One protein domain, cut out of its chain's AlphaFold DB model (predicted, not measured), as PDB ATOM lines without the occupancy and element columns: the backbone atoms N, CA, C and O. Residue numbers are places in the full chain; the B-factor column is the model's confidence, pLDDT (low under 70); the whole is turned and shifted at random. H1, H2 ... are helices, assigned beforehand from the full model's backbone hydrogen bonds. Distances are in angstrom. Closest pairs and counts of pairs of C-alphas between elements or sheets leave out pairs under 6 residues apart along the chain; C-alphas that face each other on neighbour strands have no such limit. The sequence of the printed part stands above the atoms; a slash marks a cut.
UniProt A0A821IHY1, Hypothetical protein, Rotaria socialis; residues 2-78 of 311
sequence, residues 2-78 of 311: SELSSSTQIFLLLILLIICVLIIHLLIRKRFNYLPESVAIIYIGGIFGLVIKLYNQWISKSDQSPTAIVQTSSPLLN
ATOM      1  N   SER A   2     176.966   3.869 135.995       55.84
ATOM      2  CA  SER A   2     176.973   2.394 135.996       55.84
ATOM      3  C   SER A   2     176.118   1.786 134.876       55.84
ATOM      4  O   SER A   2     176.608   0.940 134.141       55.84
ATOM      5  N   GLU A   3     174.889   2.269 134.665       55.66
ATOM      6  CA  GLU A   3     173.985   1.679 133.658       55.66
ATOM      7  C   GLU A   3     174.459   1.848 132.207       55.66
ATOM      8  O   GLU A   3     174.337   0.928 131.403       55.66
ATOM      9  N   LEU A   4     175.081   2.989 131.886       56.44
ATOM     10  CA  LEU A   4     175.663   3.246 130.561       56.44
ATOM     11  C   LEU A   4     176.904   2.371 130.292       56.44
ATOM     12  O   LEU A   4     177.197   2.006 129.154       56.44
ATOM     13  N   SER A   5     177.625   2.002 131.355       63.53
ATOM     14  CA  SER A   5     178.763   1.082 131.261       63.53
ATOM     15  C   SER A   5     178.279  -0.357 131.056       63.53
ATOM     16  O   SER A   5     178.824  -1.073 130.218       63.53
ATOM     17  N   SER A   6     177.202  -0.760 131.742       67.25
ATOM     18  CA  SER A   6     176.572  -2.074 131.568       67.25
ATOM     19  C   SER A   6     175.993  -2.264 130.163       67.25
ATOM     20  O   SER A   6     176.188  -3.317 129.556       67.25
ATOM     21  N   SER A   7     175.333  -1.249 129.596       74.75
ATOM     22  CA  SER A   7     174.788  -1.340 128.234       74.75
ATOM     23  C   SER A   7     175.888  -1.466 127.173       74.75
ATOM     24  O   SER A   7     175.771  -2.284 126.261       74.75
ATOM     25  N   THR A   8     177.000  -0.741 127.335       73.00
ATOM     26  CA  THR A   8     178.171  -0.834 126.444       73.00
ATOM     27  C   THR A   8     178.804  -2.232 126.480       73.00
ATOM     28  O   THR A   8     179.205  -2.763 125.445       73.00
ATOM     29  N   GLN A   9     178.842  -2.871 127.654       69.50
ATOM     30  CA  GLN A   9     179.347  -4.241 127.817       69.50
ATOM     31  C   GLN A   9     178.450  -5.282 127.138       69.50
ATOM     32  O   GLN A   9     178.954  -6.178 126.461       69.50
ATOM     33  N   ILE A  10     177.130  -5.156 127.289       75.06
ATOM     34  CA  ILE A  10     176.161  -6.051 126.640       75.06
ATOM     35  C   ILE A  10     176.224  -5.883 125.118       75.06
ATOM     36  O   ILE A  10     176.206  -6.872 124.389       75.06
ATOM     37  N   PHE A  11     176.361  -4.650 124.629       77.69
ATOM     38  CA  PHE A  11     176.524  -4.369 123.203       77.69
ATOM     39  C   PHE A  11     177.808  -4.991 122.627       77.69
ATOM     40  O   PHE A  11     177.762  -5.644 121.584       77.69
ATOM     41  N   LEU A  12     178.939  -4.863 123.332       74.12
ATOM     42  CA  LEU A  12     180.194  -5.529 122.964       74.12
ATOM     43  C   LEU A  12     180.059  -7.057 122.939       74.12
ATOM     44  O   LEU A  12     180.581  -7.694 122.025       74.12
ATOM     45  N   LEU A  13     179.338  -7.647 123.898       75.06
ATOM     46  CA  LEU A  13     179.060  -9.082 123.897       75.06
ATOM     47  C   LEU A  13     178.188  -9.485 122.705       75.06
ATOM     48  O   LEU A  13     178.485 -10.478 122.049       75.06
ATOM     49  N   LEU A  14     177.138  -8.723 122.400       78.88
ATOM     50  CA  LEU A  14     176.274  -9.011 121.259       78.88
ATOM     51  C   LEU A  14     177.083  -9.006 119.955       78.88
ATOM     52  O   LEU A  14     176.964  -9.930 119.155       78.88
ATOM     53  N   ILE A  15     177.959  -8.013 119.775       81.19
ATOM     54  CA  ILE A  15     178.876  -7.949 118.633       81.19
ATOM     55  C   ILE A  15     179.811  -9.160 118.613       81.19
ATOM     56  O   ILE A  15     179.964  -9.782 117.564       81.19
ATOM     57  N   LEU A  16     180.408  -9.526 119.749       78.56
ATOM     58  CA  LEU A  16     181.271 -10.703 119.843       78.56
ATOM     59  C   LEU A  16     180.520 -11.983 119.455       78.56
ATOM     60  O   LEU A  16     181.036 -12.783 118.683       78.56
ATOM     61  N   LEU A  17     179.297 -12.161 119.951       81.50
ATOM     62  CA  LEU A  17     178.464 -13.323 119.656       81.50
ATOM     63  C   LEU A  17     178.106 -13.383 118.167       81.50
ATOM     64  O   LEU A  17     178.224 -14.442 117.555       81.50
ATOM     65  N   ILE A  18     177.761 -12.244 117.561       86.25
ATOM     66  CA  ILE A  18     177.520 -12.140 116.116       86.25
ATOM     67  C   ILE A  18     178.787 -12.493 115.326       86.25
ATOM     68  O   ILE A  18     178.701 -13.242 114.356       86.25
ATOM     69  N   ILE A  19     179.962 -12.011 115.743       84.12
ATOM     70  CA  ILE A  19     181.248 -12.344 115.111       84.12
ATOM     71  C   ILE A  19     181.535 -13.846 115.231       84.12
ATOM     72  O   ILE A  19     181.896 -14.468 114.233       84.12
ATOM     73  N   CYS A  20     181.330 -14.451 116.403       80.94
ATOM     74  CA  CYS A  20     181.493 -15.891 116.604       80.94
ATOM     75  C   CYS A  20     180.575 -16.693 115.673       80.94
ATOM     76  O   CYS A  20     181.051 -17.564 114.947       80.94
ATOM     77  N   VAL A  21     179.281 -16.359 115.627       84.88
ATOM     78  CA  VAL A  21     178.302 -17.027 114.753       84.88
ATOM     79  C   VAL A  21     178.659 -16.845 113.277       84.88
ATOM     80  O   VAL A  21     178.607 -17.803 112.506       84.88
ATOM     81  N   LEU A  22     179.071 -15.642 112.872       85.88
ATOM     82  CA  LEU A  22     179.467 -15.350 111.496       85.88
ATOM     83  C   LEU A  22     180.717 -16.134 111.093       85.88
ATOM     84  O   LEU A  22     180.776 -16.654 109.980       85.88
ATOM     85  N   ILE A  23     181.701 -16.263 111.984       80.38
ATOM     86  CA  ILE A  23     182.915 -17.031 111.704       80.38
ATOM     87  C   ILE A  23     182.611 -18.528 111.624       80.38
ATOM     88  O   ILE A  23     183.073 -19.165 110.681       80.38
ATOM     89  N   ILE A  24     181.793 -19.074 112.528       81.88
ATOM     90  CA  ILE A  24     181.325 -20.468 112.439       81.88
ATOM     91  C   ILE A  24     180.626 -20.694 111.092       81.88
ATOM     92  O   ILE A  24     180.976 -21.611 110.349       81.88
ATOM     93  N   HIS A  25     179.710 -19.800 110.711       84.62
ATOM     94  CA  HIS A  25     179.011 -19.874 109.430       84.62
ATOM     95  C   HIS A  25     179.970 -19.810 108.226       84.62
ATOM     96  O   HIS A  25     179.822 -20.569 107.265       84.62
ATOM     97  N   LEU A  26     180.984 -18.939 108.268       84.19
ATOM     98  CA  LEU A  26     182.016 -18.865 107.233       84.19
ATOM     99  C   LEU A  26     182.883 -20.127 107.177       84.19
ATOM    100  O   LEU A  26     183.239 -20.555 106.078       84.19
ATOM    101  N   LEU A  27     183.216 -20.722 108.325       81.25
ATOM    102  CA  LEU A  27     184.044 -21.923 108.420       81.25
ATOM    103  C   LEU A  27     183.328 -23.126 107.790       81.25
ATOM    104  O   LEU A  27     183.906 -23.816 106.945       81.25
ATOM    105  N   ILE A  28     182.036 -23.281 108.096       78.75
ATOM    106  CA  ILE A  28     181.157 -24.297 107.503       78.75
ATOM    107  C   ILE A  28     181.013 -24.064 105.991       78.75
ATOM    108  O   ILE A  28     181.168 -24.993 105.195       78.75
ATOM    109  N   ARG A  29     180.783 -22.813 105.562       82.94
ATOM    110  CA  ARG A  29     180.603 -22.471 104.139       82.94
ATOM    111  C   ARG A  29     181.871 -22.674 103.309       82.94
ATOM    112  O   ARG A  29     181.775 -23.086 102.156       82.94
ATOM    113  N   LYS A  30     183.052 -22.388 103.867       80.12
ATOM    114  CA  LYS A  30     184.339 -22.553 103.170       80.12
ATOM    115  C   LYS A  30     184.890 -23.983 103.205       80.12
ATOM    116  O   LYS A  30     185.929 -24.208 102.592       80.12
ATOM    117  N   ARG A  31     184.210 -24.942 103.859       72.44
ATOM    118  CA  ARG A  31     184.609 -26.368 103.922       72.44
ATOM    119  C   ARG A  31     186.082 -26.540 104.331       72.44
ATOM    120  O   ARG A  31     186.815 -27.349 103.763       72.44
ATOM    121  N   PHE A  32     186.529 -25.742 105.302       69.75
ATOM    122  CA  PHE A  32     187.889 -25.828 105.835       69.75
ATOM    123  C   PHE A  32     188.019 -27.074 106.724       69.75
ATOM    124  O   PHE A  32     187.776 -27.022 107.921       69.75
ATOM    125  N   ASN A  33     188.428 -28.202 106.142       68.44
ATOM    126  CA  ASN A  33     188.505 -29.490 106.851       68.44
ATOM    127  C   ASN A  33     189.711 -29.639 107.805       68.44
ATOM    128  O   ASN A  33     189.825 -30.659 108.475       68.44
ATOM    129  N   TYR A  34     190.625 -28.665 107.861       75.38
ATOM    130  CA  TYR A  34     191.848 -28.759 108.676       75.38
ATOM    131  C   TYR A  34     191.701 -28.206 110.100       75.38
ATOM    132  O   TYR A  34     192.546 -28.497 110.944       75.38
ATOM    133  N   LEU A  35     190.664 -27.410 110.382       73.50
ATOM    134  CA  LEU A  35     190.466 -26.779 111.690       73.50
ATOM    135  C   LEU A  35     189.110 -27.185 112.281       73.50
ATOM    136  O   LEU A  35     188.084 -26.829 111.699       73.50
ATOM    137  N   PRO A  36     189.082 -27.889 113.432       76.88
ATOM    138  CA  PRO A  36     187.847 -28.141 114.164       76.88
ATOM    139  C   PRO A  36     187.174 -26.825 114.569       76.88
ATOM    140  O   PRO A  36     187.850 -25.874 114.972       76.88
ATOM    141  N   GLU A  37     185.845 -26.788 114.522       77.31
ATOM    142  CA  GLU A  37     185.049 -25.592 114.833       77.31
ATOM    143  C   GLU A  37     185.360 -25.045 116.237       77.31
ATOM    144  O   GLU A  37     185.607 -23.849 116.401       77.31
ATOM    145  N   SER A  38     185.470 -25.927 117.235       81.12
ATOM    146  CA  SER A  38     185.803 -25.569 118.620       81.12
ATOM    147  C   SER A  38     187.169 -24.890 118.741       81.12
ATOM    148  O   SER A  38     187.317 -23.908 119.465       81.12
ATOM    149  N   VAL A  39     188.167 -25.373 117.993       83.44
ATOM    150  CA  VAL A  39     189.525 -24.814 118.008       83.44
ATOM    151  C   VAL A  39     189.516 -23.396 117.440       83.44
ATOM    152  O   VAL A  39     190.114 -22.496 118.027       83.44
ATOM    153  N   ALA A  40     188.783 -23.164 116.347       82.88
ATOM    154  CA  ALA A  40     188.647 -21.832 115.763       82.88
ATOM    155  C   ALA A  40     188.036 -20.826 116.758       82.88
ATOM    156  O   ALA A  40     188.560 -19.722 116.913       82.88
ATOM    157  N   ILE A  41     186.983 -21.222 117.481       83.19
ATOM    158  CA  ILE A  41     186.317 -20.377 118.488       83.19
ATOM    159  C   ILE A  41     187.269 -20.033 119.643       83.19
ATOM    160  O   ILE A  41     187.324 -18.874 120.059       83.19
ATOM    161  N   ILE A  42     188.071 -20.996 120.117       86.75
ATOM    162  CA  ILE A  42     189.079 -20.765 121.166       86.75
ATOM    163  C   ILE A  42     190.106 -19.718 120.718       86.75
ATOM    164  O   ILE A  42     190.399 -18.783 121.466       86.75
ATOM    165  N   TYR A  43     190.622 -19.825 119.489       87.56
ATOM    166  CA  TYR A  43     191.574 -18.846 118.955       87.56
ATOM    167  C   TYR A  43     190.971 -17.442 118.859       87.56
ATOM    168  O   TYR A  43     191.621 -16.471 119.244       87.56
ATOM    169  N   ILE A  44     189.728 -17.321 118.392       84.44
ATOM    170  CA  ILE A  44     189.032 -16.031 118.277       84.44
ATOM    171  C   ILE A  44     188.810 -15.413 119.656       84.44
ATOM    172  O   ILE A  44     189.126 -14.240 119.851       84.44
ATOM    173  N   GLY A  45     188.327 -16.199 120.622       84.81
ATOM    174  CA  GLY A  45     188.158 -15.753 122.005       84.81
ATOM    175  C   GLY A  45     189.479 -15.289 122.623       84.81
ATOM    176  O   GLY A  45     189.526 -14.238 123.262       84.81
ATOM    177  N   GLY A  46     190.572 -16.013 122.363       86.75
ATOM    178  CA  GLY A  46     191.920 -15.641 122.798       86.75
ATOM    179  C   GLY A  46     192.416 -14.332 122.180       86.75
ATOM    180  O   GLY A  46     192.899 -13.457 122.900       86.75
ATOM    181  N   ILE A  47     192.253 -14.155 120.864       86.38
ATOM    182  CA  ILE A  47     192.614 -12.913 120.163       86.38
ATOM    183  C   ILE A  47     191.773 -11.746 120.683       86.38
ATOM    184  O   ILE A  47     192.317 -10.686 120.977       86.38
ATOM    185  N   PHE A  48     190.467 -11.935 120.847       82.50
ATOM    186  CA  PHE A  48     189.570 -10.908 121.368       82.50
ATOM    187  C   PHE A  48     189.944 -10.492 122.799       82.50
ATOM    188  O   PHE A  48     190.073  -9.301 123.086       82.50
ATOM    189  N   GLY A  49     190.211 -11.462 123.679       81.56
ATOM    190  CA  GLY A  49     190.699 -11.202 125.035       81.56
ATOM    191  C   GLY A  49     192.044 -10.468 125.048       81.56
ATOM    192  O   GLY A  49     192.242  -9.548 125.847       81.56
ATOM    193  N   LEU A  50     192.950 -10.812 124.126       84.75
ATOM    194  CA  LEU A  50     194.227 -10.120 123.957       84.75
ATOM    195  C   LEU A  50     194.030  -8.672 123.489       84.75
ATOM    196  O   LEU A  50     194.639  -7.767 124.057       84.75
ATOM    197  N   VAL A  51     193.165  -8.437 122.498       83.25
ATOM    198  CA  VAL A  51     192.849  -7.097 121.975       83.25
ATOM    199  C   VAL A  51     192.276  -6.211 123.077       83.25
ATOM    200  O   VAL A  51     192.746  -5.088 123.242       83.25
ATOM    201  N   ILE A  52     191.341  -6.722 123.885       77.19
ATOM    202  CA  ILE A  52     190.802  -5.984 125.037       77.19
ATOM    203  C   ILE A  52     191.916  -5.648 126.031       77.19
ATOM    204  O   ILE A  52     192.028  -4.506 126.472       77.19
ATOM    205  N   LYS A  53     192.780  -6.615 126.369       79.62
ATOM    206  CA  LYS A  53     193.885  -6.391 127.310       79.62
ATOM    207  C   LYS A  53     194.853  -5.311 126.812       79.62
ATOM    208  O   LYS A  53     195.255  -4.451 127.595       79.62
ATOM    209  N   LEU A  54     195.202  -5.335 125.525       82.81
ATOM    210  CA  LEU A  54     196.082  -4.343 124.902       82.81
ATOM    211  C   LEU A  54     195.423  -2.962 124.820       82.81
ATOM    212  O   LEU A  54     196.072  -1.965 125.125       82.81
ATOM    213  N   TYR A  55     194.136  -2.904 124.471       78.25
ATOM    214  CA  TYR A  55     193.358  -1.666 124.440       78.25
ATOM    215  C   TYR A  55     193.293  -1.003 125.823       78.25
ATOM    216  O   TYR A  55     193.592   0.182 125.957       78.25
ATOM    217  N   ASN A  56     193.020  -1.786 126.871       72.25
ATOM    218  CA  ASN A  56     192.985  -1.294 128.250       72.25
ATOM    219  C   ASN A  56     194.350  -0.776 128.707       72.25
ATOM    220  O   ASN A  56     194.444   0.269 129.348       72.25
ATOM    221  N   GLN A  57     195.422  -1.489 128.355       76.56
ATOM    222  CA  GLN A  57     196.788  -1.080 128.674       76.56
ATOM    223  C   GLN A  57     197.203   0.199 127.928       76.56
ATOM    224  O   GLN A  57     197.953   1.008 128.474       76.56
ATOM    225  N   TRP A  58     196.725   0.390 126.695       77.50
ATOM    226  CA  TRP A  58     196.986   1.584 125.891       77.50
ATOM    227  C   TRP A  58     196.259   2.818 126.449       77.50
ATOM    228  O   TRP A  58     196.901   3.844 126.672       77.50
ATOM    229  N   ILE A  59     194.966   2.705 126.780       70.94
ATOM    230  CA  ILE A  59     194.190   3.810 127.376       70.94
ATOM    231  C   ILE A  59     194.705   4.178 128.767       70.94
ATOM    232  O   ILE A  59     194.850   5.358 129.072       70.94
ATOM    233  N   SER A  60     195.077   3.189 129.584       67.00
ATOM    234  CA  SER A  60     195.610   3.433 130.931       67.00
ATOM    235  C   SER A  60     196.945   4.194 130.940       67.00
ATOM    236  O   SER A  60     197.351   4.677 131.994       67.00
ATOM    237  N   LYS A  61     197.641   4.297 129.797       68.81
ATOM    238  CA  LYS A  61     198.829   5.151 129.616       68.81
ATOM    239  C   LYS A  61     198.498   6.567 129.131       68.81
ATOM    240  O   LYS A  61     199.349   7.440 129.265       68.81
ATOM    241  N   SER A  62     197.325   6.774 128.536       66.62
ATOM    242  CA  SER A  62     196.931   8.033 127.894       66.62
ATOM    243  C   SER A  62     196.183   8.985 128.826       66.62
ATOM    244  O   SER A  62     196.103  10.168 128.505       66.62
ATOM    245  N   ASP A  63     195.642   8.502 129.946       56.22
ATOM    246  CA  ASP A  63     194.859   9.328 130.862       56.22
ATOM    247  C   ASP A  63     195.215   9.035 132.327       56.22
ATOM    248  O   ASP A  63     195.218   7.885 132.771       56.22
ATOM    249  N   GLN A  64     195.514  10.083 133.100       48.97
ATOM    250  CA  GLN A  64     195.824  10.006 134.536       48.97
ATOM    251  C   GLN A  64     194.534   9.997 135.367       48.97
ATOM    252  O   GLN A  64     194.411  10.647 136.401       48.97
ATOM    253  N   SER A  65     193.537   9.259 134.895       48.12
ATOM    254  CA  SER A  65     192.353   8.925 135.662       48.12
ATOM    255  C   SER A  65     192.121   7.425 135.487       48.12
ATOM    256  O   SER A  65     192.040   6.946 134.355       48.12
ATOM    257  N   PRO A  66     192.046   6.638 136.577       50.59
ATOM    258  CA  PRO A  66     191.732   5.219 136.509       50.59
ATOM    259  C   PRO A  66     190.236   5.084 136.209       50.59
ATOM    260  O   PRO A  66     189.452   4.607 137.029       50.59
ATOM    261  N   THR A  67     189.798   5.572 135.049       48.47
ATOM    262  CA  THR A  67     188.457   5.311 134.559       48.47
ATOM    263  C   THR A  67     188.434   3.850 134.148       48.47
ATOM    264  O   THR A  67     188.985   3.398 133.151       48.47
ATOM    265  N   ALA A  68     187.833   3.096 135.054       47.84
ATOM    266  CA  ALA A  68     187.525   1.685 135.052       47.84
ATOM    267  C   ALA A  68     186.598   1.262 133.896       47.84
ATOM    268  O   ALA A  68     185.623   0.554 134.122       47.84
ATOM    269  N   ILE A  69     186.855   1.692 132.658       50.47
ATOM    270  CA  ILE A  69     185.985   1.361 131.519       50.47
ATOM    271  C   ILE A  69     186.042  -0.135 131.193       50.47
ATOM    272  O   ILE A  69     185.074  -0.706 130.700       50.47
ATOM    273  N   VAL A  70     187.143  -0.794 131.558       53.88
ATOM    274  CA  VAL A  70     187.268  -2.249 131.544       53.88
ATOM    275  C   VAL A  70     188.169  -2.665 132.706       53.88
ATOM    276  O   VAL A  70     189.295  -3.130 132.526       53.88
ATOM    277  N   GLN A  71     187.695  -2.496 133.945       48.16
ATOM    278  CA  GLN A  71     188.186  -3.426 134.958       48.16
ATOM    279  C   GLN A  71     187.890  -4.828 134.421       48.16
ATOM    280  O   GLN A  71     186.800  -5.102 133.926       48.16
ATOM    281  N   THR A  72     188.879  -5.709 134.493       48.94
ATOM    282  CA  THR A  72     188.802  -7.135 134.139       48.94
ATOM    283  C   THR A  72     187.668  -7.893 134.853       48.94
ATOM    284  O   THR A  72     187.463  -9.074 134.609       48.94
ATOM    285  N   SER A  73     186.923  -7.209 135.717       46.66
ATOM    286  CA  SER A  73     185.616  -7.526 136.276       46.66
ATOM    287  C   SER A  73     184.466  -6.943 135.432       46.66
ATOM    288  O   SER A  73     183.552  -6.320 135.974       46.66
ATOM    289  N   SER A  74     184.454  -7.136 134.106       55.38
ATOM    290  CA  SER A  74     183.180  -6.997 133.398       55.38
ATOM    291  C   SER A  74     182.256  -8.121 133.902       55.38
ATOM    292  O   SER A  74     182.679  -9.280 133.943       55.38
ATOM    293  N   PRO A  75     181.013  -7.830 134.327       51.06
ATOM    294  CA  PRO A  75     180.096  -8.844 134.844       51.06
ATOM    295  C   PRO A  75     179.869  -9.992 133.848       51.06
ATOM    296  O   PRO A  75     179.661 -11.121 134.268       51.06
ATOM    297  N   LEU A  76     180.004  -9.750 132.539       54.78
ATOM    298  CA  LEU A  76     179.887 -10.796 131.517       54.78
ATOM    299  C   LEU A  76     181.142 -11.658 131.289       54.78
ATOM    300  O   LEU A  76     180.996 -12.758 130.766       54.78
ATOM    301  N   LEU A  77     182.349 -11.230 131.689       60.09
ATOM    302  CA  LEU A  77     183.535 -12.112 131.718       60.09
ATOM    303  C   LEU A  77     183.633 -12.918 133.018       60.09
ATOM    304  O   LEU A  77     184.602 -13.646 133.231       60.09
ATOM    305  N   ASN A  78     182.638 -12.809 133.901       68.19
ATOM    306  CA  ASN A  78     182.580 -13.642 135.084       68.19
ATOM    307  C   ASN A  78     182.252 -15.083 134.675       68.19
ATOM    308  O   ASN A  78     181.130 -15.380 134.257       68.19
TER     309      ASN A  78
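What this domain is: This is residues 2 to 78 of the 311 residues of the protein "Hypothetical protein" of Rotaria socialis (UniProt A0A821IHY1). Two long helices, H1 and then H2, form a V-shaped helical hairpin, meeting near the link that joins them and spreading apart towards their other ends. From the open end of H2, residues 63 to 78, with no named element, fold back towards H1. The printed part has 77 residues, two named helices and no named strand; its class is all helix. It is loose, with a radius of gyration of the C-alphas of 15.5 A, and spans 49 by 25 by 19 A.

How they stand to each other: H1, residues 2 to 29, and H2, residues 37 to 62, touch and run opposite ways at a steep tilt of 36 degrees, only just steep. Residues 20 to 27 of H1 touch residues 37 to 44 of H2; the closest C-alphas, those of Ile 24 and Glu 37, are 6.8 A apart. Every O i to N i+4 pair is within hydrogen-bond range in H1, and 21 of 22 in H2.

Where its parts are: H1 is 40.6 A long from C-alpha 2 at (176.973, 2.394, 135.996); H2 is 38.0 A long, ending at C-alpha 62 at (196.931, 8.033, 127.894).

The domain as a whole: The printed part has no cut, and the link is short. Residues 60 to 78 are among those under pLDDT 70.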